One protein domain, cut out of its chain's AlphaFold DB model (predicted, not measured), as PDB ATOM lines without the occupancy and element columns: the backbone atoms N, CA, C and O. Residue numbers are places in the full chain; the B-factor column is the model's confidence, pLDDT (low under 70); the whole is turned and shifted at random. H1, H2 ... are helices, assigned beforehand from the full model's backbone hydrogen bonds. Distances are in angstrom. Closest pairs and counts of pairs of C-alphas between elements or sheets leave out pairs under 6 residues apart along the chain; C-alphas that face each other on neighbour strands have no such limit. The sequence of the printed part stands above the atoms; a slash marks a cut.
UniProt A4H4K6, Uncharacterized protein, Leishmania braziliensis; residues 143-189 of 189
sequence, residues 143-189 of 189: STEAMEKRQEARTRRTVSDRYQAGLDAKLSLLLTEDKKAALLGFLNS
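What this domain is: This is residues 143 to 189 of the 189 residues of an uncharacterized protein of Leishmania braziliensis (UniProt A4H4K6). One long helix, H1, makes most of the length, and a short helix, H2, turns off beyond its end, so that the two form an open L with a long arm and a short arm. The printed part has 47 residues with two named helices, H1 then H2, and no named strand; the class is all helix. It is extended, with a radius of gyration of the C-alphas of 19.0 A and spans of 60 by 19 by 8 A.

How they stand to each other: H1, residues 144 to 174, has the N-to-C direction (-0.04, 0.99, -0.10). H2, residues 177 to 187, has the direction (-0.98, 0.06, -0.21). A tight link of 2 residues joins them, yet H1 and H2 are apart, with no C-alpha of the one within 8 A of the other. Residues 143 to 171, of which 144 to 171 belong to H1, stand free, and so do residues 184 to 189, of which 184 to 187 belong to H2. In H1 and H2 every O i to N i+4 pair is within hydrogen-bond range.

Where its parts are: H1 measures 45.4 A from C-alpha 144 at (-32.361, -40.110, 25.599) to C-alpha 174 at (-37.100, 4.589, 19.569). H2 measures 15.2 A from its first to its last C-alpha and ends at C-alpha 187, (-54.735, 9.171, 23.292).

The domain as a whole: The C-alphas of Ser 143 and Ser 189, the two farthest apart, are 60.2 A apart. The printed part has no cut, and no printed residue is under 70 in pLDDT.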
ATOM      1  N   SER A 143     -35.705 -41.485  28.837       77.56
ATOM      2  CA  SER A 143     -35.241 -41.813  27.491       77.56
ATOM      3  C   SER A 143     -34.341 -40.690  26.968       77.56
ATOM      4  O   SER A 143     -34.607 -39.507  27.213       77.56
ATOM      5  N   THR A 144     -33.285 -41.053  26.245       83.44
ATOM      6  CA  THR A 144     -32.361 -40.110  25.599       83.44
ATOM      7  C   THR A 144     -33.114 -39.087  24.746       83.44
ATOM      8  O   THR A 144     -32.815 -37.897  24.807       83.44
ATOM      9  N   GLU A 145     -34.181 -39.522  24.078       85.44
ATOM     10  CA  GLU A 145     -35.093 -38.676  23.302       85.44
ATOM     11  C   GLU A 145     -35.802 -37.616  24.169       85.44
ATOM     12  O   GLU A 145     -35.928 -36.449  23.794       85.44
ATOM     13  N   ALA A 146     -36.225 -37.981  25.382       82.12
ATOM     14  CA  ALA A 146     -36.874 -37.048  26.302       82.12
ATOM     15  C   ALA A 146     -35.891 -35.995  26.841       82.12
ATOM     16  O   ALA A 146     -36.276 -34.849  27.094       82.12
ATOM     17  N   MET A 147     -34.624 -36.370  27.021       87.69
ATOM     18  CA  MET A 147     -33.554 -35.449  27.408       87.69
ATOM     19  C   MET A 147     -33.207 -34.477  26.280       87.69
ATOM     20  O   MET A 147     -33.104 -33.272  26.531       87.69
ATOM     21  N   GLU A 148     -33.105 -34.975  25.049       91.12
ATOM     22  CA  GLU A 148     -32.848 -34.174  23.852       91.12
ATOM     23  C   GLU A 148     -33.969 -33.160  23.606       91.12
ATOM     24  O   GLU A 148     -33.707 -31.961  23.506       91.12
ATOM     25  N   LYS A 149     -35.234 -33.589  23.679       92.56
ATOM     26  CA  LYS A 149     -36.394 -32.693  23.546       92.56
ATOM     27  C   LYS A 149     -36.401 -31.573  24.588       92.56
ATOM     28  O   LYS A 149     -36.770 -30.434  24.298       92.56
ATOM     29  N   ARG A 150     -35.973 -31.860  25.824       90.81
ATOM     30  CA  ARG A 150     -35.822 -30.827  26.868       90.81
ATOM     31  C   ARG A 150     -34.684 -29.864  26.555       90.81
ATOM     32  O   ARG A 150     -34.801 -28.679  26.864       90.81
ATOM     33  N   GLN A 151     -33.586 -30.351  25.987       94.19
ATOM     34  CA  GLN A 151     -32.475 -29.502  25.576       94.19
ATOM     35  C   GLN A 151     -32.871 -28.592  24.417       94.19
ATOM     36  O   GLN A 151     -32.649 -27.388  24.507       94.19
ATOM     37  N   GLU A 152     -33.540 -29.128  23.398       95.56
ATOM     38  CA  GLU A 152     -34.078 -28.341  22.290       95.56
ATOM     39  C   GLU A 152     -35.031 -27.251  22.801       95.56
ATOM     40  O   GLU A 152     -34.882 -26.080  22.454       95.56
ATOM     41  N   ALA A 153     -35.950 -27.596  23.710       94.75
ATOM     42  CA  ALA A 153     -36.869 -26.628  24.305       94.75
ATOM     43  C   ALA A 153     -36.140 -25.493  25.048       94.75
ATOM     44  O   ALA A 153     -36.561 -24.339  24.965       94.75
ATOM     45  N   ARG A 154     -35.037 -25.794  25.749       96.31
ATOM     46  CA  ARG A 154     -34.201 -24.766  26.389       96.31
ATOM     47  C   ARG A 154     -33.559 -23.855  25.351       96.31
ATOM     48  O   ARG A 154     -33.677 -22.641  25.474       96.31
ATOM     49  N   THR A 155     -32.957 -24.424  24.310       97.19
ATOM     50  CA  THR A 155     -32.328 -23.648  23.235       97.19
ATOM     51  C   THR A 155     -33.337 -22.737  22.542       97.19
ATOM     52  O   THR A 155     -33.063 -21.552  22.366       97.19
ATOM     53  N   ARG A 156     -34.533 -23.246  22.212       96.69
ATOM     54  CA  ARG A 156     -35.601 -22.452  21.579       96.69
ATOM     55  C   ARG A 156     -36.022 -21.269  22.447       96.69
ATOM     56  O   ARG A 156     -36.150 -20.166  21.924       96.69
ATOM     57  N   ARG A 157     -36.167 -21.469  23.764       96.81
ATOM     58  CA  ARG A 157     -36.442 -20.374  24.711       96.81
ATOM     59  C   ARG A 157     -35.315 -19.349  24.718       96.81
ATOM     60  O   ARG A 157     -35.571 -18.188  24.450       96.81
ATOM     61  N   THR A 158     -34.066 -19.778  24.891       96.44
ATOM     62  CA  THR A 158     -32.918 -18.858  24.922       96.44
ATOM     63  C   THR A 158     -32.776 -18.037  23.636       96.44
ATOM     64  O   THR A 158     -32.445 -16.855  23.698       96.44
ATOM     65  N   VAL A 159     -33.021 -18.638  22.468       98.00
ATOM     66  CA  VAL A 159     -32.999 -17.917  21.184       98.00
ATOM     67  C   VAL A 159     -34.139 -16.898  21.112       98.00
ATOM     68  O   VAL A 159     -33.895 -15.747  20.749       98.00
ATOM     69  N   SER A 160     -35.354 -17.296  21.501       97.31
ATOM     70  CA  SER A 160     -36.520 -16.406  21.554       97.31
ATOM     71  C   SER A 160     -36.297 -15.227  22.504       97.31
ATOM     72  O   SER A 160     -36.527 -14.085  22.120       97.31
ATOM     73  N   ASP A 161     -35.785 -15.484  23.708       97.50
ATOM     74  CA  ASP A 161     -35.541 -14.465  24.731       97.50
ATOM     75  C   ASP A 161     -34.503 -13.440  24.261       97.50
ATOM     76  O   ASP A 161     -34.672 -12.239  24.457       97.50
ATOM     77  N   ARG A 162     -33.442 -13.890  23.575       97.19
ATOM     78  CA  ARG A 162     -32.442 -12.983  22.987       97.19
ATOM     79  C   ARG A 162     -33.029 -12.103  21.891       97.19
ATOM     80  O   ARG A 162     -32.704 -10.919  21.827       97.19
ATOM     81  N   TYR A 163     -33.861 -12.676  21.026       97.94
ATOM     82  CA  TYR A 163     -34.523 -11.913  19.975       97.94
ATOM     83  C   TYR A 163     -35.477 -10.872  20.572       97.94
ATOM     84  O   TYR A 163     -35.408  -9.700  20.199       97.94
ATOM     85  N   GLN A 164     -36.287 -11.274  21.557       97.56
ATOM     86  CA  GLN A 164     -37.208 -10.386  22.258       97.56
ATOM     87  C   GLN A 164     -36.465  -9.248  22.966       97.56
ATOM     88  O   GLN A 164     -36.790  -8.088  22.743       97.56
ATOM     89  N   ALA A 165     -35.394  -9.548  23.706       97.06
ATOM     90  CA  ALA A 165     -34.571  -8.529  24.357       97.06
ATOM     91  C   ALA A 165     -33.975  -7.527  23.351       97.06
ATOM     92  O   ALA A 165     -33.900  -6.329  23.624       97.06
ATOM     93  N   GLY A 166     -33.577  -7.995  22.163       97.75
ATOM     94  CA  GLY A 166     -33.102  -7.128  21.087       97.75
ATOM     95  C   GLY A 166     -34.193  -6.211  20.525       97.75
ATOM     96  O   GLY A 166     -33.919  -5.048  20.225       97.75
ATOM     97  N   LEU A 167     -35.424  -6.709  20.392       97.31
ATOM     98  CA  LEU A 167     -36.571  -5.894  19.994       97.31
ATOM     99  C   LEU A 167     -36.936  -4.873  21.071       97.31
ATOM    100  O   LEU A 167     -37.100  -3.700  20.748       97.31
ATOM    101  N   ASP A 168     -36.987  -5.287  22.333       96.25
ATOM    102  CA  ASP A 168     -37.328  -4.416  23.457       96.25
ATOM    103  C   ASP A 168     -36.294  -3.297  23.625       96.25
ATOM    104  O   ASP A 168     -36.657  -2.143  23.860       96.25
ATOM    105  N   ALA A 169     -35.007  -3.593  23.417       96.62
ATOM    106  CA  ALA A 169     -33.949  -2.585  23.404       96.62
ATOM    107  C   ALA A 169     -34.135  -1.569  22.263       96.62
ATOM    108  O   ALA A 169     -34.032  -0.361  22.484       96.62
ATOM    109  N   LYS A 170     -34.458  -2.034  21.046       97.50
ATOM    110  CA  LYS A 170     -34.738  -1.151  19.898       97.50
ATOM    111  C   LYS A 170     -35.982  -0.298  20.131       97.50
ATOM    112  O   LYS A 170     -35.963   0.895  19.845       97.50
ATOM    113  N   LEU A 171     -37.046  -0.893  20.667       95.25
ATOM    114  CA  LEU A 171     -38.276  -0.186  21.012       95.25
ATOM    115  C   LEU A 171     -38.016   0.868  22.082       95.25
ATOM    116  O   LEU A 171     -38.453   1.999  21.915       95.25
ATOM    117  N   SER A 172     -37.252   0.537  23.122       93.00
ATOM    118  CA  SER A 172     -36.889   1.481  24.185       93.00
ATOM    119  C   SER A 172     -36.044   2.646  23.670       93.00
ATOM    120  O   SER A 172     -36.202   3.771  24.135       93.00
ATOM    121  N   LEU A 173     -35.178   2.408  22.680       94.19
ATOM    122  CA  LEU A 173     -34.380   3.461  22.052       94.19
ATOM    123  C   LEU A 173     -35.225   4.380  21.154       94.19
ATOM    124  O   LEU A 173     -34.991   5.586  21.097       94.19
ATOM    125  N   LEU A 174     -36.213   3.824  20.450       94.38
ATOM    126  CA  LEU A 174     -37.100   4.589  19.569       94.38
ATOM    127  C   LEU A 174     -38.173   5.369  20.340       94.38
ATOM    128  O   LEU A 174     -38.464   6.520  19.987       94.38
ATOM    129  N   LEU A 175     -38.748   4.746  21.371       93.62
ATOM    130  CA  LEU A 175     -39.768   5.292  22.264       93.62
ATOM    131  C   LEU A 175     -39.104   5.877  23.508       93.62
ATOM    132  O   LEU A 175     -39.125   5.283  24.586       93.62
ATOM    133  N   THR A 176     -38.541   7.071  23.355       93.75
ATOM    134  CA  THR A 176     -38.117   7.873  24.504       93.75
ATOM    135  C   THR A 176     -39.316   8.203  25.395       93.75
ATOM    136  O   THR A 176     -40.455   8.258  24.920       93.75
ATOM    137  N   GLU A 177     -39.072   8.439  26.685       91.56
ATOM    138  CA  GLU A 177     -40.132   8.779  27.648       91.56
ATOM    139  C   GLU A 177     -40.962   9.988  27.195       91.56
ATOM    140  O   GLU A 177     -42.186   9.964  27.293       91.56
ATOM    141  N   ASP A 178     -40.333  10.978  26.558       92.62
ATOM    142  CA  ASP A 178     -41.035  12.140  26.004       92.62
ATOM    143  C   ASP A 178     -42.021  11.760  24.890       92.62
ATOM    144  O   ASP A 178     -43.144  12.264  24.840       92.62
ATOM    145  N   LYS A 179     -41.642  10.831  24.000       95.25
ATOM    146  CA  LYS A 179     -42.538  10.341  22.939       95.25
ATOM    147  C   LYS A 179     -43.667   9.499  23.515       95.25
ATOM    148  O   LYS A 179     -44.787   9.582  23.020       95.25
ATOM    149  N   LYS A 180     -43.390   8.707  24.557       93.88
ATOM    150  CA  LYS A 180     -44.426   7.960  25.283       93.88
ATOM    151  C   LYS A 180     -45.427   8.919  25.925       93.88
ATOM    152  O   LYS A 180     -46.626   8.727  25.755       93.88
ATOM    153  N   ALA A 181     -44.953   9.975  26.584       94.19
ATOM    154  CA  ALA A 181     -45.802  11.007  27.173       94.19
ATOM    155  C   ALA A 181     -46.632  11.752  26.113       94.19
ATOM    156  O   ALA A 181     -47.828  11.948  26.308       94.19
ATOM    157  N   ALA A 182     -46.039  12.095  24.964       95.38
ATOM    158  CA  ALA A 182     -46.759  12.720  23.856       95.38
ATOM    159  C   ALA A 182     -47.843  11.801  23.262       95.38
ATOM    160  O   ALA A 182     -48.962  12.249  23.018       95.38
ATOM    161  N   LEU A 183     -47.544  10.509  23.074       94.75
ATOM    162  CA  LEU A 183     -48.519   9.512  22.616       94.75
ATOM    163  C   LEU A 183     -49.662   9.332  23.620       94.75
ATOM    164  O   LEU A 183     -50.823   9.282  23.226       94.75
ATOM    165  N   LEU A 184     -49.346   9.271  24.915       95.19
ATOM    166  CA  LEU A 184     -50.354   9.204  25.971       95.19
ATOM    167  C   LEU A 184     -51.205  10.477  26.023       95.19
ATOM    168  O   LEU A 184     -52.411  10.387  26.227       95.19
ATOM    169  N   GLY A 185     -50.608  11.650  25.812       96.25
ATOM    170  CA  GLY A 185     -51.339  12.912  25.706       96.25
ATOM    171  C   GLY A 185     -52.307  12.924  24.523       96.25
ATOM    172  O   GLY A 185     -53.448  13.339  24.680       96.25
ATOM    173  N   PHE A 186     -51.883  12.403  23.368       95.94
ATOM    174  CA  PHE A 186     -52.736  12.283  22.183       95.94
ATOM    175  C   PHE A 186     -53.906  11.311  22.388       95.94
ATOM    176  O   PHE A 186     -55.014  11.605  21.964       95.94
ATOM    177  N   LEU A 187     -53.682  10.169  23.048       95.19
ATOM    178  CA  LEU A 187     -54.735   9.171  23.292       95.19
ATOM    179  C   LEU A 187     -55.778   9.607  24.331       95.19
ATOM    180  O   LEU A 187     -56.881   9.069  24.335       95.19
ATOM    181  N   ASN A 188     -55.417  10.527  25.230       93.62
ATOM    182  CA  ASN A 188     -56.312  11.057  26.264       93.62
ATOM    183  C   ASN A 188     -56.992  12.382  25.863       93.62
ATOM    184  O   ASN A 188     -57.759  12.925  26.660       93.62
ATOM    185  N   SER A 189     -56.676  12.912  24.679       77.50
ATOM    186  CA  SER A 189     -57.332  14.072  24.061       77.50
ATOM    187  C   SER A 189     -58.580  13.657  23.291       77.50
ATOM    188  O   SER A 189     -59.414  14.568  23.091       77.50
TER     189      SER A 189